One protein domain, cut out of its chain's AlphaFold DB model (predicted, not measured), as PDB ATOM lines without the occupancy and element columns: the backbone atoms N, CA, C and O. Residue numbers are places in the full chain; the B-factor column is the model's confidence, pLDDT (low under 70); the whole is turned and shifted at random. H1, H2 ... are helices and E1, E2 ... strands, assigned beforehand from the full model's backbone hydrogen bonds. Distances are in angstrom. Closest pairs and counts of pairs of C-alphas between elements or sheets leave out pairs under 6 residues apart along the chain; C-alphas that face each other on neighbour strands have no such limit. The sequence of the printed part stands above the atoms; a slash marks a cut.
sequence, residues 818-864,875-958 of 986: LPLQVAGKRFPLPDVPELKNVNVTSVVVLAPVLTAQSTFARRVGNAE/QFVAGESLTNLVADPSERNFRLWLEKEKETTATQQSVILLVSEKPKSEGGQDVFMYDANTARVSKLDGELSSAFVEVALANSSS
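What this domain is: This is residues 818 to 864 and 875 to 958 of the 986 residues of an uncharacterized protein of Ephemera danica (UniProt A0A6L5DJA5). A strongly twisted wall of five antiparallel strands has the long helix H4 over one face and the shorter H2 over the other, near the E1 edge, with H3 folded back on H2 as a helical hairpin. Beyond E2, H1 begins an arm in which residues 856 to 861 stick out, and this arm lies at one end of the longest of the three spans, 58 by 27 by 24 A. The printed part has 131 residues with four named helices and five named strands, in chain order E1 E2 H1 H2 H3 E3 E4 E5 H4. The sheet's order is E1 E2 E3 E4 E5, the class is mixed, and the whole is compact, with a radius of gyration of the C-alphas of 16.1 A.

How they stand to each other: Start at the hairpin of E1, residues 818 to 823, and E2, residues 840 to 850, where N 820 and O 845 lie 2.8 A apart, within hydrogen-bond range. Next to E2 comes antiparallel E3, residues 911 to 917, with N 844 and O 913 at 2.8 A. E3, E4, residues 925 to 930, and E5, residues 937 to 939, form a meander, each strand the antiparallel neighbour of the one before; look at N 914 and O 928, 2.8 A, then N 929 and O 938, 2.8 A. H4, residues 943 to 956, is on the sheet; its closest C-alphas to E1 are Ser 956 and Leu 820, 5.0 A. H2, residues 880 to 887, is on the opposite face, where the C-alphas of Val 886 and Val 822 of E1 are closest, 6.1 A. H3, residues 891 to 903, touches H2, closest at the C-alphas of Trp 897 and Ser 881, 5.0 A; they run opposite ways at a shallow tilt of 33 degrees, only just short of steep. H1, residues 852 to 857, is not on the sheet. In H1, H2, H3 and H4 every O i to N i+4 pair is within hydrogen-bond range.

Where its parts are: Find C-alpha 818 at (-15.726, 12.732, 48.463), where E1 begins. E2 runs 29.0 A to C-alpha 850 at (-16.110, 3.100, 44.504). E3 spans 19.7 A, H3 18.8 A, and H4 19.6 A, ending at C-alpha 956 at (-11.518, 17.853, 52.408).

The domain as a whole: The C-alphas farthest apart, Gly 861 and Ser 921, are 58.8 A apart. Residues 865 to 874 are not printed; C-alphas 864 and 875 are 20.5 A apart across this cut. The link from E1 to E2 is long. Expect pLDDT under 70 at residues 851 to 864, 920 to 923 and 957 to 958.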
ATOM      1  N   LEU A 818     -16.709  12.168  47.541       88.62
ATOM      2  CA  LEU A 818     -15.726  12.732  48.463       88.62
ATOM      3  C   LEU A 818     -15.337  14.145  47.985       88.62
ATOM      4  O   LEU A 818     -14.913  14.279  46.835       88.62
ATOM      5  N   PRO A 819     -15.464  15.198  48.812       90.69
ATOM      6  CA  PRO A 819     -14.941  16.513  48.471       90.69
ATOM      7  C   PRO A 819     -13.413  16.533  48.595       90.69
ATOM      8  O   PRO A 819     -12.856  16.129  49.615       90.69
ATOM      9  N   LEU A 820     -12.740  17.044  47.567       91.06
ATOM     10  CA  LEU A 820     -11.289  17.209  47.497       91.06
ATOM     11  C   LEU A 820     -10.958  18.665  47.158       91.06
ATOM     12  O   LEU A 820     -11.475  19.196  46.173       91.06
ATOM     13  N   GLN A 821     -10.085  19.308  47.936       92.06
ATOM     14  CA  GLN A 821      -9.586  20.645  47.621       92.06
ATOM     15  C   GLN A 821      -8.324  20.563  46.754       92.06
ATOM     16  O   GLN A 821      -7.373  19.860  47.080       92.06
ATOM     17  N   VAL A 822      -8.296  21.337  45.668       91.19
ATOM     18  CA  VAL A 822      -7.157  21.458  44.750       91.19
ATOM     19  C   VAL A 822      -6.812  22.944  44.546       91.19
ATOM     20  O   VAL A 822      -7.669  23.832  44.654       91.19
ATOM     21  N   ALA A 823      -5.545  23.260  44.269       89.62
ATOM     22  CA  ALA A 823      -5.087  24.635  44.059       89.62
ATOM     23  C   ALA A 823      -5.528  25.185  42.685       89.62
ATOM     24  O   ALA A 823      -5.079  24.717  41.639       89.62
ATOM     25  N   GLY A 824      -6.369  26.224  42.668       85.75
ATOM     26  CA  GLY A 824      -7.042  26.690  41.445       85.75
ATOM     27  C   GLY A 824      -6.161  27.458  40.456       85.75
ATOM     28  O   GLY A 824      -6.457  27.505  39.265       85.75
ATOM     29  N   LYS A 825      -5.014  27.974  40.916       86.06
ATOM     30  CA  LYS A 825      -4.082  28.842  40.161       86.06
ATOM     31  C   LYS A 825      -3.463  28.209  38.900       86.06
ATOM     32  O   LYS A 825      -2.730  28.888  38.178       86.06
ATOM     33  N   ARG A 826      -3.687  26.912  38.663       86.31
ATOM     34  CA  ARG A 826      -3.216  26.146  37.491       86.31
ATOM     35  C   ARG A 826      -4.331  25.388  36.768       86.31
ATOM     36  O   ARG A 826      -4.037  24.623  35.852       86.31
ATOM     37  N   PHE A 827      -5.589  25.622  37.138       90.50
ATOM     38  CA  PHE A 827      -6.731  25.078  36.414       90.50
ATOM     39  C   PHE A 827      -6.785  25.676  34.991       90.50
ATOM     40  O   PHE A 827      -6.627  26.891  34.838       90.50
ATOM     41  N   PRO A 828      -7.005  24.868  33.937       87.81
ATOM     42  CA  PRO A 828      -7.102  25.353  32.562       87.81
ATOM     43  C   PRO A 828      -8.468  26.016  32.316       87.81
ATOM     44  O   PRO A 828      -9.388  25.404  31.775       87.81
ATOM     45  N   LEU A 829      -8.600  27.278  32.734       86.31
ATOM     46  CA  LEU A 829      -9.827  28.069  32.587       86.31
ATOM     47  C   LEU A 829     -10.194  28.252  31.094       86.31
ATOM     48  O   LEU A 829      -9.320  28.602  30.293       86.31
ATOM     49  N   PRO A 830     -11.465  28.047  30.699       82.94
ATOM     50  CA  PRO A 830     -11.940  28.322  29.343       82.94
ATOM     51  C   PRO A 830     -12.126  29.836  29.113       82.94
ATOM     52  O   PRO A 830     -12.401  30.581  30.054       82.94
ATOM     53  N   ASP A 831     -12.019  30.309  27.862       81.88
ATOM     54  CA  ASP A 831     -12.282  31.718  27.497       81.88
ATOM     55  C   ASP A 831     -13.796  31.986  27.445       81.88
ATOM     56  O   ASP A 831     -14.424  32.010  26.385       81.88
ATOM     57  N   VAL A 832     -14.386  32.121  28.634       84.06
ATOM     58  CA  VAL A 832     -15.805  32.410  28.862       84.06
ATOM     59  C   VAL A 832     -15.945  33.731  29.630       84.06
ATOM     60  O   VAL A 832     -15.130  34.010  30.518       84.06
ATOM     61  N   PRO A 833     -16.933  34.587  29.305       78.06
ATOM     62  CA  PRO A 833     -17.061  35.906  29.926       78.06
ATOM     63  C   PRO A 833     -17.284  35.839  31.444       78.06
ATOM     64  O   PRO A 833     -16.841  36.743  32.148       78.06
ATOM     65  N   GLU A 834     -17.888  34.764  31.953       80.81
ATOM     66  CA  GLU A 834     -18.176  34.535  33.374       80.81
ATOM     67  C   GLU A 834     -16.911  34.377  34.231       80.81
ATOM     68  O   GLU A 834     -16.940  34.703  35.413       80.81
ATOM     69  N   LEU A 835     -15.802  33.906  33.646       81.06
ATOM     70  CA  LEU A 835     -14.498  33.787  34.313       81.06
ATOM     71  C   LEU A 835     -13.525  34.910  33.933       81.06
ATOM     72  O   LEU A 835     -12.377  34.945  34.388       81.06
ATOM     73  N   LYS A 836     -13.946  35.850  33.085       71.62
ATOM     74  CA  LYS A 836     -13.061  36.891  32.573       71.62
ATOM     75  C   LYS A 836     -12.737  37.888  33.684       71.62
ATOM     76  O   LYS A 836     -13.606  38.624  34.145       71.62
ATOM     77  N   ASN A 837     -11.460  37.934  34.066       75.75
ATOM     78  CA  ASN A 837     -10.920  38.643  35.240       75.75
ATOM     79  C   ASN A 837     -11.243  37.996  36.609       75.75
ATOM     80  O   ASN A 837     -10.935  38.596  37.638       75.75
ATOM     81  N   VAL A 838     -11.805  36.782  36.645       83.06
ATOM     82  CA  VAL A 838     -12.037  36.020  37.886       83.06
ATOM     83  C   VAL A 838     -10.760  35.275  38.281       83.06
ATOM     84  O   VAL A 838     -10.177  34.549  37.475       83.06
ATOM     85  N   ASN A 839     -10.311  35.442  39.526       85.69
ATOM     86  CA  ASN A 839      -9.094  34.813  40.041       85.69
ATOM     87  C   ASN A 839      -9.442  33.569  40.869       85.69
ATOM     88  O   ASN A 839      -9.565  33.648  42.090       85.69
ATOM     89  N   VAL A 840      -9.583  32.422  40.201       88.62
ATOM     90  CA  VAL A 840      -9.887  31.140  40.857       88.62
ATOM     91  C   VAL A 840      -8.748  30.747  41.805       88.62
ATOM     92  O   VAL A 840      -7.648  30.385  41.374       88.62
ATOM     93  N   THR A 841      -8.997  30.825  43.113       88.38
ATOM     94  CA  THR A 841      -7.997  30.537  44.148       88.38
ATOM     95  C   THR A 841      -7.937  29.046  44.468       88.38
ATOM     96  O   THR A 841      -6.840  28.496  44.620       88.38
ATOM     97  N   SER A 842      -9.085  28.365  44.454       91.00
ATOM     98  CA  SER A 842      -9.208  26.929  44.714       91.00
ATOM     99  C   SER A 842     -10.230  26.260  43.790       91.00
ATOM    100  O   SER A 842     -11.095  26.919  43.215       91.00
ATOM    101  N   VAL A 843     -10.109  24.946  43.626       92.94
ATOM    102  CA  VAL A 843     -11.073  24.094  42.928       92.94
ATOM    103  C   VAL A 843     -11.472  22.981  43.883       92.94
ATOM    104  O   VAL A 843     -10.613  22.225  44.330       92.94
ATOM    105  N   VAL A 844     -12.760  22.889  44.199       93.94
ATOM    106  CA  VAL A 844     -13.329  21.780  44.967       93.94
ATOM    107  C   VAL A 844     -13.868  20.755  43.976       93.94
ATOM    108  O   VAL A 844     -14.726  21.066  43.147       93.94
ATOM    109  N   VAL A 845     -13.349  19.535  44.051       93.81
ATOM    110  CA  VAL A 845     -13.778  18.402  43.229       93.81
ATOM    111  C   VAL A 845     -14.609  17.475  44.104       93.81
ATOM    112  O   VAL A 845     -14.097  16.915  45.069       93.81
ATOM    113  N   LEU A 846     -15.887  17.297  43.776       92.19
ATOM    114  CA  LEU A 846     -16.700  16.232  44.357       92.19
ATOM    115  C   LEU A 846     -16.444  14.971  43.534       92.19
ATOM    116  O   LEU A 846     -16.959  14.834  42.424       92.19
ATOM    117  N   ALA A 847     -15.620  14.071  44.061       91.06
ATOM    118  CA  ALA A 847     -15.137  12.893  43.354       91.06
ATOM    119  C   ALA A 847     -15.940  11.637  43.736       91.06
ATOM    120  O   ALA A 847     -15.981  11.295  44.920       91.06
ATOM    121  N   PRO A 848     -16.561  10.918  42.785       88.00
ATOM    122  CA  PRO A 848     -17.280   9.690  43.097       88.00
ATOM    123  C   PRO A 848     -16.310   8.558  43.468       88.00
ATOM    124  O   PRO A 848     -15.339   8.268  42.757       88.00
ATOM    125  N   VAL A 849     -16.598   7.910  44.595       84.25
ATOM    126  CA  VAL A 849     -15.809   6.833  45.203       84.25
ATOM    127  C   VAL A 849     -16.490   5.485  44.980       84.25
ATOM    128  O   VAL A 849     -17.667   5.300  45.299       84.25
ATOM    129  N   LEU A 850     -15.722   4.506  44.501       71.88
ATOM    130  CA  LEU A 850     -16.110   3.100  44.504       71.88
ATOM    131  C   LEU A 850     -15.849   2.525  45.900       71.88
ATOM    132  O   LEU A 850     -14.724   2.159  46.234       71.88
ATOM    133  N   THR A 851     -16.887   2.454  46.735       57.47
ATOM    134  CA  THR A 851     -16.773   1.840  48.066       57.47
ATOM    135  C   THR A 851     -16.384   0.367  47.949       57.47
ATOM    136  O   THR A 851     -16.779  -0.311  46.994       57.47
ATOM    137  N   ALA A 852     -15.667  -0.160  48.948       51.31
ATOM    138  CA  ALA A 852     -15.222  -1.556  48.960       51.31
ATOM    139  C   ALA A 852     -16.374  -2.558  48.746       51.31
ATOM    140  O   ALA A 852     -16.194  -3.562  48.066       51.31
ATOM    141  N   GLN A 853     -17.588  -2.263  49.227       49.72
ATOM    142  CA  GLN A 853     -18.774  -3.086  48.961       49.72
ATOM    143  C   GLN A 853     -19.067  -3.239  47.456       49.72
ATOM    144  O   GLN A 853     -19.362  -4.347  47.007       49.72
ATOM    145  N   SER A 854     -18.937  -2.170  46.661       50.56
ATOM    146  CA  SER A 854     -19.209  -2.205  45.215       50.56
ATOM    147  C   SER A 854     -18.163  -3.004  44.421       50.56
ATOM    148  O   SER A 854     -18.492  -3.690  43.448       50.56
ATOM    149  N   THR A 855     -16.895  -2.966  44.844       47.25
ATOM    150  CA  THR A 855     -15.793  -3.682  44.179       47.25
ATOM    151  C   THR A 855     -15.680  -5.135  44.651       47.25
ATOM    152  O   THR A 855     -15.355  -6.014  43.845       47.25
ATOM    153  N   PHE A 856     -16.008  -5.406  45.919       41.88
ATOM    154  CA  PHE A 856     -15.994  -6.736  46.528       41.88
ATOM    155  C   PHE A 856     -17.219  -7.566  46.127       41.88
ATOM    156  O   PHE A 856     -17.037  -8.694  45.673       41.88
ATOM    157  N   ALA A 857     -18.441  -7.011  46.147       45.56
ATOM    158  CA  ALA A 857     -19.648  -7.723  45.692       45.56
ATOM    159  C   ALA A 857     -19.558  -8.167  44.218       45.56
ATOM    160  O   ALA A 857     -20.087  -9.210  43.837       45.56
ATOM    161  N   ARG A 858     -18.806  -7.429  43.386       44.91
ATOM    162  CA  ARG A 858     -18.523  -7.789  41.986       44.91
ATOM    163  C   ARG A 858     -17.462  -8.897  41.823       44.91
ATOM    164  O   ARG A 858     -17.186  -9.305  40.694       44.91
ATOM    165  N   ARG A 859     -16.838  -9.377  42.907       42.66
ATOM    166  CA  ARG A 859     -15.765 -10.396  42.884       42.66
ATOM    167  C   ARG A 859     -15.987 -11.582  43.828       42.66
ATOM    168  O   ARG A 859     -15.577 -12.687  43.477       42.66
ATOM    169  N   VAL A 860     -16.606 -11.382  44.991       39.12
ATOM    170  CA  VAL A 860     -16.876 -12.419  46.001       39.12
ATOM    171  C   VAL A 860     -18.241 -12.157  46.642       39.12
ATOM    172  O   VAL A 860     -18.443 -11.144  47.306       39.12
ATOM    173  N   GLY A 861     -19.181 -13.088  46.466       36.53
ATOM    174  CA  GLY A 861     -20.531 -13.004  47.033       36.53
ATOM    175  C   GLY A 861     -20.589 -13.394  48.511       36.53
ATOM    176  O   GLY A 861     -21.193 -14.409  48.835       36.53
ATOM    177  N   ASN A 862     -19.930 -12.627  49.383       37.22
ATOM    178  CA  ASN A 862     -20.047 -12.734  50.843       37.22
ATOM    179  C   ASN A 862     -19.750 -11.357  51.462       37.22
ATOM    180  O   ASN A 862     -18.645 -10.846  51.291       37.22
ATOM    181  N   ALA A 863     -20.730 -10.746  52.135       48.50
ATOM    182  CA  ALA A 863     -20.731  -9.306  52.431       48.50
ATOM    183  C   ALA A 863     -21.107  -8.959  53.889       48.50
ATOM    184  O   ALA A 863     -21.820  -7.994  54.131       48.50
ATOM    185  N   GLU A 864     -20.620  -9.731  54.867       42.34
ATOM    186  CA  GLU A 864     -20.938  -9.534  56.300       42.34
ATOM    187  C   GLU A 864     -19.807  -8.907  57.137       42.34
ATOM    188  O   GLU A 864     -19.958  -8.733  58.339       42.34
ATOM    189  N   GLN A 875     -10.824   4.018  46.208       73.25
ATOM    190  CA  GLN A 875     -10.749   4.012  44.746       73.25
ATOM    191  C   GLN A 875     -11.736   5.009  44.110       73.25
ATOM    192  O   GLN A 875     -12.924   4.726  43.948       73.25
ATOM    193  N   PHE A 876     -11.234   6.163  43.670       82.69
ATOM    194  CA  PHE A 876     -11.975   7.093  42.807       82.69
ATOM    195  C   PHE A 876     -12.327   6.459  41.453       82.69
ATOM    196  O   PHE A 876     -11.503   5.741  40.880       82.69
ATOM    197  N   VAL A 877     -13.481   6.803  40.865       76.81
ATOM    198  CA  VAL A 877     -13.807   6.370  39.486       76.81
ATOM    199  C   VAL A 877     -12.837   6.989  38.463       76.81
ATOM    200  O   VAL A 877     -12.333   6.305  37.566       76.81
ATOM    201  N   ALA A 878     -12.460   8.255  38.671       74.12
ATOM    202  CA  ALA A 878     -11.378   8.914  37.936       74.12
ATOM    203  C   ALA A 878     -10.001   8.240  38.152       74.12
ATOM    204  O   ALA A 878      -9.112   8.363  37.307       74.12
ATOM    205  N   GLY A 879      -9.826   7.438  39.208       81.25
ATOM    206  CA  GLY A 879      -8.602   6.692  39.509       81.25
ATOM    207  C   GLY A 879      -7.352   7.572  39.616       81.25
ATOM    208  O   GLY A 879      -7.420   8.735  40.010       81.25
ATOM    209  N   GLU A 880      -6.208   7.012  39.217       83.81
ATOM    210  CA  GLU A 880      -4.876   7.616  39.378       83.81
ATOM    211  C   GLU A 880      -4.737   9.048  38.832       83.81
ATOM    212  O   GLU A 880      -3.931   9.808  39.359       83.81
ATOM    213  N   SER A 881      -5.489   9.464  37.802       88.06
ATOM    214  CA  SER A 881      -5.368  10.833  37.269       88.06
ATOM    215  C   SER A 881      -5.843  11.896  38.261       88.06
ATOM    216  O   SER A 881      -5.262  12.979  38.298       88.06
ATOM    217  N   LEU A 882      -6.831  11.574  39.100       88.38
ATOM    218  CA  LEU A 882      -7.289  12.449  40.176       88.38
ATOM    219  C   LEU A 882      -6.353  12.381  41.392       88.38
ATOM    220  O   LEU A 882      -6.014  13.419  41.950       88.38
ATOM    221  N   THR A 883      -5.857  11.194  41.755       88.38
ATOM    222  CA  THR A 883      -4.851  11.039  42.824       88.38
ATOM    223  C   THR A 883      -3.584  11.848  42.520       88.38
ATOM    224  O   THR A 883      -3.113  12.612  43.361       88.38
ATOM    225  N   ASN A 884      -3.081  11.762  41.283       88.31
ATOM    226  CA  ASN A 884      -1.936  12.544  40.810       88.31
ATOM    227  C   ASN A 884      -2.225  14.056  40.759       88.31
ATOM    228  O   ASN A 884      -1.300  14.850  40.901       88.31
ATOM    229  N   LEU A 885      -3.484  14.466  40.567       90.69
ATOM    230  CA  LEU A 885      -3.886  15.875  40.577       90.69
ATOM    231  C   LEU A 885      -3.951  16.467  41.995       90.69
ATOM    232  O   LEU A 885      -3.608  17.633  42.178       90.69
ATOM    233  N   VAL A 886      -4.380  15.682  42.986       89.56
ATOM    234  CA  VAL A 886      -4.343  16.091  44.401       89.56
ATOM    235  C   VAL A 886      -2.891  16.201  44.884       89.56
ATOM    236  O   VAL A 886      -2.552  17.167  45.560       89.56
ATOM    237  N   ALA A 887      -2.022  15.262  44.487       89.56
ATOM    238  CA  ALA A 887      -0.602  15.266  44.852       89.56
ATOM    239  C   ALA A 887       0.233  16.347  44.125       89.56
ATOM    240  O   ALA A 887       1.100  16.967  44.737       89.56
ATOM    241  N   ASP A 888      -0.018  16.592  42.834       91.12
ATOM    242  CA  ASP A 888       0.578  17.687  42.055       91.12
ATOM    243  C   ASP A 888      -0.517  18.437  41.268       91.12
ATOM    244  O   ASP A 888      -0.927  17.981  40.190       91.12
ATOM    245  N   PRO A 889      -0.976  19.612  41.748       91.19
ATOM    246  CA  PRO A 889      -1.987  20.434  41.084       91.19
ATOM    247  C   PRO A 889      -1.409  21.222  39.892       91.19
ATOM    248  O   PRO A 889      -1.569  22.443  39.777       91.19
ATOM    249  N   SER A 890      -0.703  20.539  38.988       92.25
ATOM    250  CA  SER A 890      -0.131  21.129  37.780       92.25
ATOM    251  C   SER A 890      -1.137  21.195  36.628       92.25
ATOM    252  O   SER A 890      -2.020  20.354  36.466       92.25
ATOM    253  N   GLU A 891      -0.967  22.189  35.750       91.06
ATOM    254  CA  GLU A 891      -1.809  22.412  34.560       91.06
ATOM    255  C   GLU A 891      -1.867  21.177  33.636       91.06
ATOM    256  O   GLU A 891      -2.846  20.951  32.923       91.06
ATOM    257  N   ARG A 892      -0.816  20.345  33.660       91.00
ATOM    258  CA  ARG A 892      -0.766  19.072  32.935       91.00
ATOM    259  C   ARG A 892      -1.664  18.019  33.581       91.00
ATOM    260  O   ARG A 892      -2.412  17.368  32.856       91.00
ATOM    261  N   ASN A 893      -1.614  17.866  34.902       92.25
ATOM    262  CA  ASN A 893      -2.434  16.885  35.612       92.25
ATOM    263  C   ASN A 893      -3.913  17.280  35.559       92.25
ATOM    264  O   ASN A 893      -4.753  16.420  35.305       92.25
ATOM    265  N   PHE A 894      -4.227  18.582  35.638       93.06
ATOM    266  CA  PHE A 894      -5.584  19.079  35.393       93.06
ATOM    267  C   PHE A 894      -6.088  18.692  33.996       93.06
ATOM    268  O   PHE A 894      -7.209  18.205  33.885       93.06
ATOM    269  N   ARG A 895      -5.285  18.851  32.930       92.62
ATOM    270  CA  ARG A 895      -5.688  18.401  31.581       92.62
ATOM    271  C   ARG A 895      -5.898  16.889  31.508       92.62
ATOM    272  O   ARG A 895      -6.945  16.470  31.036       92.62
ATOM    273  N   LEU A 896      -4.954  16.089  32.011       91.81
ATOM    274  CA  LEU A 896      -5.033  14.621  31.969       91.81
ATOM    275  C   LEU A 896      -6.239  14.070  32.747       91.81
ATOM    276  O   LEU A 896      -6.877  13.113  32.310       91.81
ATOM    277  N   TRP A 897      -6.577  14.678  33.886       93.00
ATOM    278  CA  TRP A 897      -7.799  14.348  34.612       93.00
ATOM    279  C   TRP A 897      -9.050  14.795  33.847       93.00
ATOM    280  O   TRP A 897      -9.917  13.961  33.611       93.00
ATOM    281  N   LEU A 898      -9.125  16.048  33.380       93.56
ATOM    282  CA  LEU A 898     -10.277  16.567  32.624       93.56
ATOM    283  C   LEU A 898     -10.518  15.840  31.288       93.56
ATOM    284  O   LEU A 898     -11.652  15.795  30.815       93.56
ATOM    285  N   GLU A 899      -9.480  15.282  30.666       91.38
ATOM    286  CA  GLU A 899      -9.594  14.408  29.494       91.38
ATOM    287  C   GLU A 899     -10.280  13.084  29.861       91.38
ATOM    288  O   GLU A 899     -11.261  12.720  29.218       91.38
ATOM    289  N   LYS A 900      -9.867  12.428  30.953       90.25
ATOM    290  CA  LYS A 900     -10.539  11.215  31.457       90.25
ATOM    291  C   LYS A 900     -11.952  11.490  31.991       90.25
ATOM    292  O   LYS A 900     -12.846  10.658  31.846       90.25
ATOM    293  N   GLU A 901     -12.176  12.656  32.587       90.94
ATOM    294  CA  GLU A 901     -13.482  13.079  33.093       90.94
ATOM    295  C   GLU A 901     -14.499  13.184  31.940       90.94
ATOM    296  O   GLU A 901     -15.608  12.673  32.052       90.94
ATOM    297  N   LYS A 902     -14.092  13.705  30.770       90.50
ATOM    298  CA  LYS A 902     -14.906  13.721  29.531       90.50
ATOM    299  C   LYS A 902     -15.217  12.336  28.955       90.50
ATOM    300  O   LYS A 902     -16.210  12.188  28.249       90.50
ATOM    301  N   GLU A 903     -14.373  11.337  29.209       88.75
ATOM    302  CA  GLU A 903     -14.624   9.941  28.814       88.75
ATOM    303  C   GLU A 903     -15.526   9.199  29.818       88.75
ATOM    304  O   GLU A 903     -16.032   8.114  29.523       88.75
ATOM    305  N   THR A 904     -15.744   9.773  31.005       86.12
ATOM    306  CA  THR A 904     -16.528   9.170  32.087       86.12
ATOM    307  C   THR A 904     -18.022   9.474  31.916       86.12
ATOM    308  O   THR A 904     -18.417  10.565  31.517       86.12
ATOM    309  N   THR A 905     -18.895   8.503  32.201       83.56
ATOM    310  CA  THR A 905     -20.356   8.672  32.077       83.56
ATOM    311  C   THR A 905     -20.913   9.591  33.161       83.56
ATOM    312  O   THR A 905     -20.519   9.451  34.311       83.56
ATOM    313  N   ALA A 906     -21.905  10.434  32.855       82.38
ATOM    314  CA  ALA A 906     -22.424  11.466  33.769       82.38
ATOM    315  C   ALA A 906     -22.816  11.004  35.196       82.38
ATOM    316  O   ALA A 906     -22.672  11.771  36.140       82.38
ATOM    317  N   THR A 907     -23.264   9.759  35.401       78.56
ATOM    318  CA  THR A 907     -23.563   9.186  36.740       78.56
ATOM    319  C   THR A 907     -22.323   8.853  37.585       78.56
ATOM    320  O   THR A 907     -22.431   8.526  38.769       78.56
ATOM    321  N   GLN A 908     -21.153   8.910  36.956       82.94
ATOM    322  CA  GLN A 908     -19.823   8.639  37.492       82.94
ATOM    323  C   GLN A 908     -18.874   9.836  37.319       82.94
ATOM    324  O   GLN A 908     -17.698   9.710  37.651       82.94
ATOM    325  N   GLN A 909     -19.354  10.969  36.790       88.25
ATOM    326  CA  GLN A 909     -18.532  12.162  36.611       88.25
ATOM    327  C   GLN A 909     -18.365  12.931  37.923       88.25
ATOM    328  O   GLN A 909     -19.287  13.026  38.734       88.25
ATOM    329  N   SER A 910     -17.184  13.510  38.111       91.44
ATOM    330  CA  SER A 910     -16.882  14.409  39.224       91.44
ATOM    331  C   SER A 910     -17.545  15.777  39.026       91.44
ATOM    332  O   SER A 910     -17.477  16.350  37.937       91.44
ATOM    333  N   VAL A 911     -18.128  16.355  40.082       91.81
ATOM    334  CA  VAL A 911     -18.641  17.739  40.031       91.81
ATOM    335  C   VAL A 911     -17.507  18.703  40.369       91.81
ATOM    336  O   VAL A 911     -16.827  18.535  41.381       91.81
ATOM    337  N   ILE A 912     -17.298  19.713  39.524       94.31
ATOM    338  CA  ILE A 912     -16.138  20.608  39.592       94.31
ATOM    339  C   ILE A 912     -16.607  22.015  39.965       94.31
ATOM    340  O   ILE A 912     -17.315  22.663  39.191       94.31
ATOM    341  N   LEU A 913     -16.205  22.494  41.143       94.19
ATOM    342  CA  LEU A 913     -16.548  23.816  41.665       94.19
ATOM    343  C   LEU A 913     -15.295  24.699  41.716       94.19
ATOM    344  O   LEU A 913     -14.366  24.445  42.479       94.19
ATOM    345  N   LEU A 914     -15.266  25.747  40.899       93.56
ATOM    346  CA  LEU A 914     -14.228  26.774  40.897       93.56
ATOM    347  C   LEU A 914     -14.585  27.832  41.949       93.56
ATOM    348  O   LEU A 914     -15.692  28.371  41.928       93.56
ATOM    349  N   VAL A 915     -13.653  28.146  42.847       92.31
ATOM    350  CA  VAL A 915     -13.845  29.105  43.943       92.31
ATOM    351  C   VAL A 915     -12.967  30.332  43.706       92.31
ATOM    352  O   VAL A 915     -11.756  30.203  43.511       92.31
ATOM    353  N   SER A 916     -13.565  31.525  43.729       91.00
ATOM    354  CA  SER A 916     -12.860  32.807  43.624       91.00
ATOM    355  C   SER A 916     -13.157  33.683  44.835       91.00
ATOM    356  O   SER A 916     -14.307  34.020  45.105       91.00
ATOM    357  N   GLU A 917     -12.115  34.121  45.533       85.75
ATOM    358  CA  GLU A 917     -12.226  35.129  46.593       85.75
ATOM    359  C   GLU A 917     -12.545  36.509  46.000       85.75
ATOM    360  O   GLU A 917     -11.880  36.956  45.057       85.75
ATOM    361  N   LYS A 918     -13.537  37.211  46.561       80.62
ATOM    362  CA  LYS A 918     -13.799  38.620  46.232       80.62
ATOM    363  C   LYS A 918     -12.774  39.538  46.902       80.62
ATOM    364  O   LYS A 918     -12.245  39.207  47.966       80.62
ATOM    365  N   PRO A 919     -12.505  40.733  46.340       73.88
ATOM    366  CA  PRO A 919     -11.766  41.761  47.062       73.88
ATOM    367  C   PRO A 919     -12.466  42.106  48.388       73.88
ATOM    368  O   PRO A 919     -13.691  42.066  48.499       73.88
ATOM    369  N   LYS A 920     -11.674  42.496  49.396       59.56
ATOM    370  CA  LYS A 920     -12.114  42.725  50.790       59.56
ATOM    371  C   LYS A 920     -13.223  43.776  50.987       59.56
ATOM    372  O   LYS A 920     -13.682  43.941  52.109       59.56
ATOM    373  N   SER A 921     -13.629  44.487  49.938       59.84
ATOM    374  CA  SER A 921     -14.759  45.420  49.935       59.84
ATOM    375  C   SER A 921     -16.132  44.742  49.874       59.84
ATOM    376  O   SER A 921     -17.098  45.356  50.307       59.84
ATOM    377  N   GLU A 922     -16.233  43.518  49.340       63.31
ATOM    378  CA  GLU A 922     -17.525  42.842  49.093       63.31
ATOM    379  C   GLU A 922     -17.752  41.569  49.924       63.31
ATOM    380  O   GLU A 922     -18.855  41.039  49.922       63.31
ATOM    381  N   GLY A 923     -16.731  41.080  50.641       63.31
ATOM    382  CA  GLY A 923     -16.895  40.080  51.704       63.31
ATOM    383  C   GLY A 923     -17.568  38.763  51.294       63.31
ATOM    384  O   GLY A 923     -18.607  38.415  51.841       63.31
ATOM    385  N   GLY A 924     -16.970  37.995  50.376       75.00
ATOM    386  CA  GLY A 924     -17.471  36.657  50.050       75.00
ATOM    387  C   GLY A 924     -16.621  35.890  49.039       75.00
ATOM    388  O   GLY A 924     -15.592  36.378  48.563       75.00
ATOM    389  N   GLN A 925     -17.077  34.689  48.694       86.69
ATOM    390  CA  GLN A 925     -16.542  33.875  47.602       86.69
ATOM    391  C   GLN A 925     -17.586  33.786  46.483       86.69
ATOM    392  O   GLN A 925     -18.770  33.600  46.758       86.69
ATOM    393  N   ASP A 926     -17.162  33.902  45.226       90.06
ATOM    394  CA  ASP A 926     -17.976  33.458  44.093       90.06
ATOM    395  C   ASP A 926     -17.643  31.997  43.779       90.06
ATOM    396  O   ASP A 926     -16.480  31.639  43.569       90.06
ATOM    397  N   VAL A 927     -18.683  31.165  43.725       92.50
ATOM    398  CA  VAL A 927     -18.600  29.749  43.356       92.50
ATOM    399  C   VAL A 927     -19.115  29.582  41.929       92.50
ATOM    400  O   VAL A 927     -20.178  30.101  41.580       92.50
ATOM    401  N   PHE A 928     -18.392  28.832  41.102       92.62
ATOM    402  CA  PHE A 928     -18.791  28.524  39.731       92.62
ATOM    403  C   PHE A 928     -18.703  27.020  39.469       92.62
ATOM    404  O   PHE A 928     -17.647  26.421  39.648       92.62
ATOM    405  N   MET A 929     -19.777  26.404  38.986       93.62
ATOM    406  CA  MET A 929     -19.753  25.012  38.537       93.62
ATOM    407  C   MET A 929     -19.247  24.933  37.094       93.62
ATOM    408  O   MET A 929     -19.801  25.584  36.201       93.62
ATOM    409  N   TYR A 930     -18.206  24.129  36.877       93.38
ATOM    410  CA  TYR A 930     -17.580  23.861  35.583       93.38
ATOM    411  C   TYR A 930     -18.025  22.485  35.057       93.38
ATOM    412  O   TYR A 930     -17.872  21.473  35.738       93.38
ATOM    413  N   ASP A 931     -18.561  22.439  33.836       91.00
ATOM    414  CA  ASP A 931     -18.913  21.193  33.144       91.00
ATOM    415  C   ASP A 931     -17.712  20.675  32.342       91.00
ATOM    416  O   ASP A 931     -17.280  21.299  31.368       91.00
ATOM    417  N   ALA A 932     -17.208  19.496  32.716       88.38
ATOM    418  CA  ALA A 932     -16.104  18.838  32.027       88.38
ATOM    419  C   ALA A 932     -16.390  18.580  30.539       88.38
ATOM    420  O   ALA A 932     -15.479  18.719  29.722       88.38
ATOM    421  N   ASN A 933     -17.635  18.260  30.176       86.88
ATOM    422  CA  ASN A 933     -18.013  17.850  28.824       86.88
ATOM    423  C   ASN A 933     -18.001  19.027  27.845       86.88
ATOM    424  O   ASN A 933     -17.339  18.969  26.807       86.88
ATOM    425  N   THR A 934     -18.720  20.107  28.172       87.19
ATOM    426  CA  THR A 934     -18.846  21.278  27.287       87.19
ATOM    427  C   THR A 934     -17.820  22.381  27.558       87.19
ATOM    428  O   THR A 934     -17.781  23.354  26.804       87.19
ATOM    429  N   ALA A 935     -17.000  22.249  28.612       86.06
ATOM    430  CA  ALA A 935     -16.109  23.293  29.134       86.06
ATOM    431  C   ALA A 935     -16.834  24.623  29.431       86.06
ATOM    432  O   ALA A 935     -16.244  25.703  29.360       86.06
ATOM    433  N   ARG A 936     -18.136  24.551  29.742       88.75
ATOM    434  CA  ARG A 936     -18.953  25.694  30.159       88.75
ATOM    435  C   ARG A 936     -18.875  25.891  31.662       88.75
ATOM    436  O   ARG A 936     -18.602  24.962  32.417       88.75
ATOM    437  N   VAL A 937     -19.165  27.115  32.078       91.25
ATOM    438  CA  VAL A 937     -19.117  27.536  33.474       91.25
ATOM    439  C   VAL A 937     -20.419  28.236  33.823       91.25
ATOM    440  O   VAL A 937     -20.958  28.996  33.022       91.25
ATOM    441  N   SER A 938     -20.941  27.946  35.009       90.69
ATOM    442  CA  SER A 938     -22.185  28.512  35.528       90.69
ATOM    443  C   SER A 938     -21.950  29.046  36.935       90.69
ATOM    444  O   SER A 938     -21.383  28.351  37.776       90.69
ATOM    445  N   LYS A 939     -22.339  30.297  37.187       91.19
ATOM    446  CA  LYS A 939     -22.203  30.923  38.505       91.19
ATOM    447  C   LYS A 939     -23.265  30.359  39.452       91.19
ATOM    448  O   LYS A 939     -24.427  30.238  39.067       91.19
ATOM    449  N   LEU A 940     -22.858  29.988  40.663       88.12
ATOM    450  CA  LEU A 940     -23.739  29.480  41.713       88.12
ATOM    451  C   LEU A 940     -23.941  30.570  42.768       88.12
ATOM    452  O   LEU A 940     -23.254  30.596  43.787       88.12
ATOM    453  N   ASP A 941     -24.875  31.480  42.510       83.69
ATOM    454  CA  ASP A 941     -25.217  32.569  43.426       83.69
ATOM    455  C   ASP A 941     -26.126  32.095  44.576       83.69
ATOM    456  O   ASP A 941     -27.201  31.540  44.338       83.69
ATOM    457  N   GLY A 942     -25.710  32.341  45.824       81.50
ATOM    458  CA  GLY A 942     -26.505  32.099  47.032       81.50
ATOM    459  C   GLY A 942     -25.679  31.687  48.257       81.50
ATOM    460  O   GLY A 942     -24.546  31.221  48.151       81.50
ATOM    461  N   GLU A 943     -26.263  31.819  49.447       80.50
ATOM    462  CA  GLU A 943     -25.620  31.418  50.713       80.50
ATOM    463  C   GLU A 943     -25.386  29.900  50.790       80.50
ATOM    464  O   GLU A 943     -24.406  29.435  51.357       80.50
ATOM    465  N   LEU A 944     -26.253  29.103  50.155       80.44
ATOM    466  CA  LEU A 944     -26.144  27.643  50.160       80.44
ATOM    467  C   LEU A 944     -24.964  27.117  49.327       80.44
ATOM    468  O   LEU A 944     -24.419  26.071  49.668       80.44
ATOM    469  N   SER A 945     -24.551  27.803  48.254       86.75
ATOM    470  CA  SER A 945     -23.396  27.372  47.448       86.75
ATOM    471  C   SER A 945     -22.073  27.691  48.144       86.75
ATOM    472  O   SER A 945     -21.166  26.862  48.123       86.75
ATOM    473  N   SER A 946     -21.986  28.846  48.810       86.38
ATOM    474  CA  SER A 946     -20.847  29.211  49.661       86.38
ATOM    475  C   SER A 946     -20.762  28.311  50.896       86.38
ATOM    476  O   SER A 946     -19.730  27.673  51.086       86.38
ATOM    477  N   ALA A 947     -21.849  28.128  51.653       86.31
ATOM    478  CA  ALA A 947     -21.868  27.233  52.815       86.31
ATOM    479  C   ALA A 947     -21.564  25.765  52.450       86.31
ATOM    480  O   ALA A 947     -20.833  25.085  53.171       86.31
ATOM    481  N   PHE A 948     -22.064  25.268  51.310       87.06
ATOM    482  CA  PHE A 948     -21.696  23.935  50.818       87.06
ATOM    483  C   PHE A 948     -20.199  23.843  50.498       87.06
ATOM    484  O   PHE A 948     -19.560  22.858  50.867       87.06
ATOM    485  N   VAL A 949     -19.626  24.858  49.840       88.62
ATOM    486  CA  VAL A 949     -18.185  24.915  49.560       88.62
ATOM    487  C   VAL A 949     -17.372  24.992  50.851       88.62
ATOM    488  O   VAL A 949     -16.408  24.248  50.975       88.62
ATOM    489  N   GLU A 950     -17.767  25.787  51.844       88.62
ATOM    490  CA  GLU A 950     -17.084  25.867  53.144       88.62
ATOM    491  C   GLU A 950     -17.092  24.527  53.896       88.62
ATOM    492  O   GLU A 950     -16.048  24.089  54.387       88.62
ATOM    493  N   VAL A 951     -18.228  23.820  53.921       86.38
ATOM    494  CA  VAL A 951     -18.331  22.473  54.513       86.38
ATOM    495  C   VAL A 951     -17.517  21.446  53.717       86.38
ATOM    496  O   VAL A 951     -16.820  20.619  54.306       86.38
ATOM    497  N   ALA A 952     -17.550  21.503  52.383       85.94
ATOM    498  CA  ALA A 952     -16.749  20.633  51.525       85.94
ATOM    499  C   ALA A 952     -15.239  20.870  51.717       85.94
ATOM    500  O   ALA A 952     -14.484  19.906  51.830       85.94
ATOM    501  N   LEU A 953     -14.811  22.132  51.824       83.88
ATOM    502  CA  LEU A 953     -13.436  22.533  52.120       83.88
ATOM    503  C   LEU A 953     -12.996  22.002  53.490       83.88
ATOM    504  O   LEU A 953     -11.989  21.298  53.565       83.88
ATOM    505  N   ALA A 954     -13.780  22.251  54.545       84.56
ATOM    506  CA  ALA A 954     -13.495  21.758  55.894       84.56
ATOM    507  C   ALA A 954     -13.323  20.228  55.924       84.56
ATOM    508  O   ALA A 954     -12.311  19.729  56.422       84.56
ATOM    509  N   ASN A 955     -14.248  19.489  55.306       78.00
ATOM    510  CA  ASN A 955     -14.174  18.030  55.212       78.00
ATOM    511  C   ASN A 955     -12.952  17.565  54.398       78.00
ATOM    512  O   ASN A 955     -12.237  16.661  54.827       78.00
ATOM    513  N   SER A 956     -12.661  18.209  53.263       78.38
ATOM    514  CA  SER A 956     -11.518  17.853  52.408       78.38
ATOM    515  C   SER A 956     -10.158  18.119  53.066       78.38
ATOM    516  O   SER A 956      -9.220  17.352  52.861       78.38
ATOM    517  N   SER A 957     -10.061  19.144  53.923       60.56
ATOM    518  CA  SER A 957      -8.829  19.481  54.654       60.56
ATOM    519  C   SER A 957      -8.407  18.418  55.678       60.56
ATOM    520  O   SER A 957      -7.272  18.426  56.144       60.56
ATOM    521  N   SER A 958      -9.298  17.472  55.994       55.84
ATOM    522  CA  SER A 958      -9.000  16.306  56.837       55.84
ATOM    523  C   SER A 958      -8.433  15.111  56.049       55.84
ATOM    524  O   SER A 958      -8.199  14.061  56.640       55.84
TER     525      SER A 958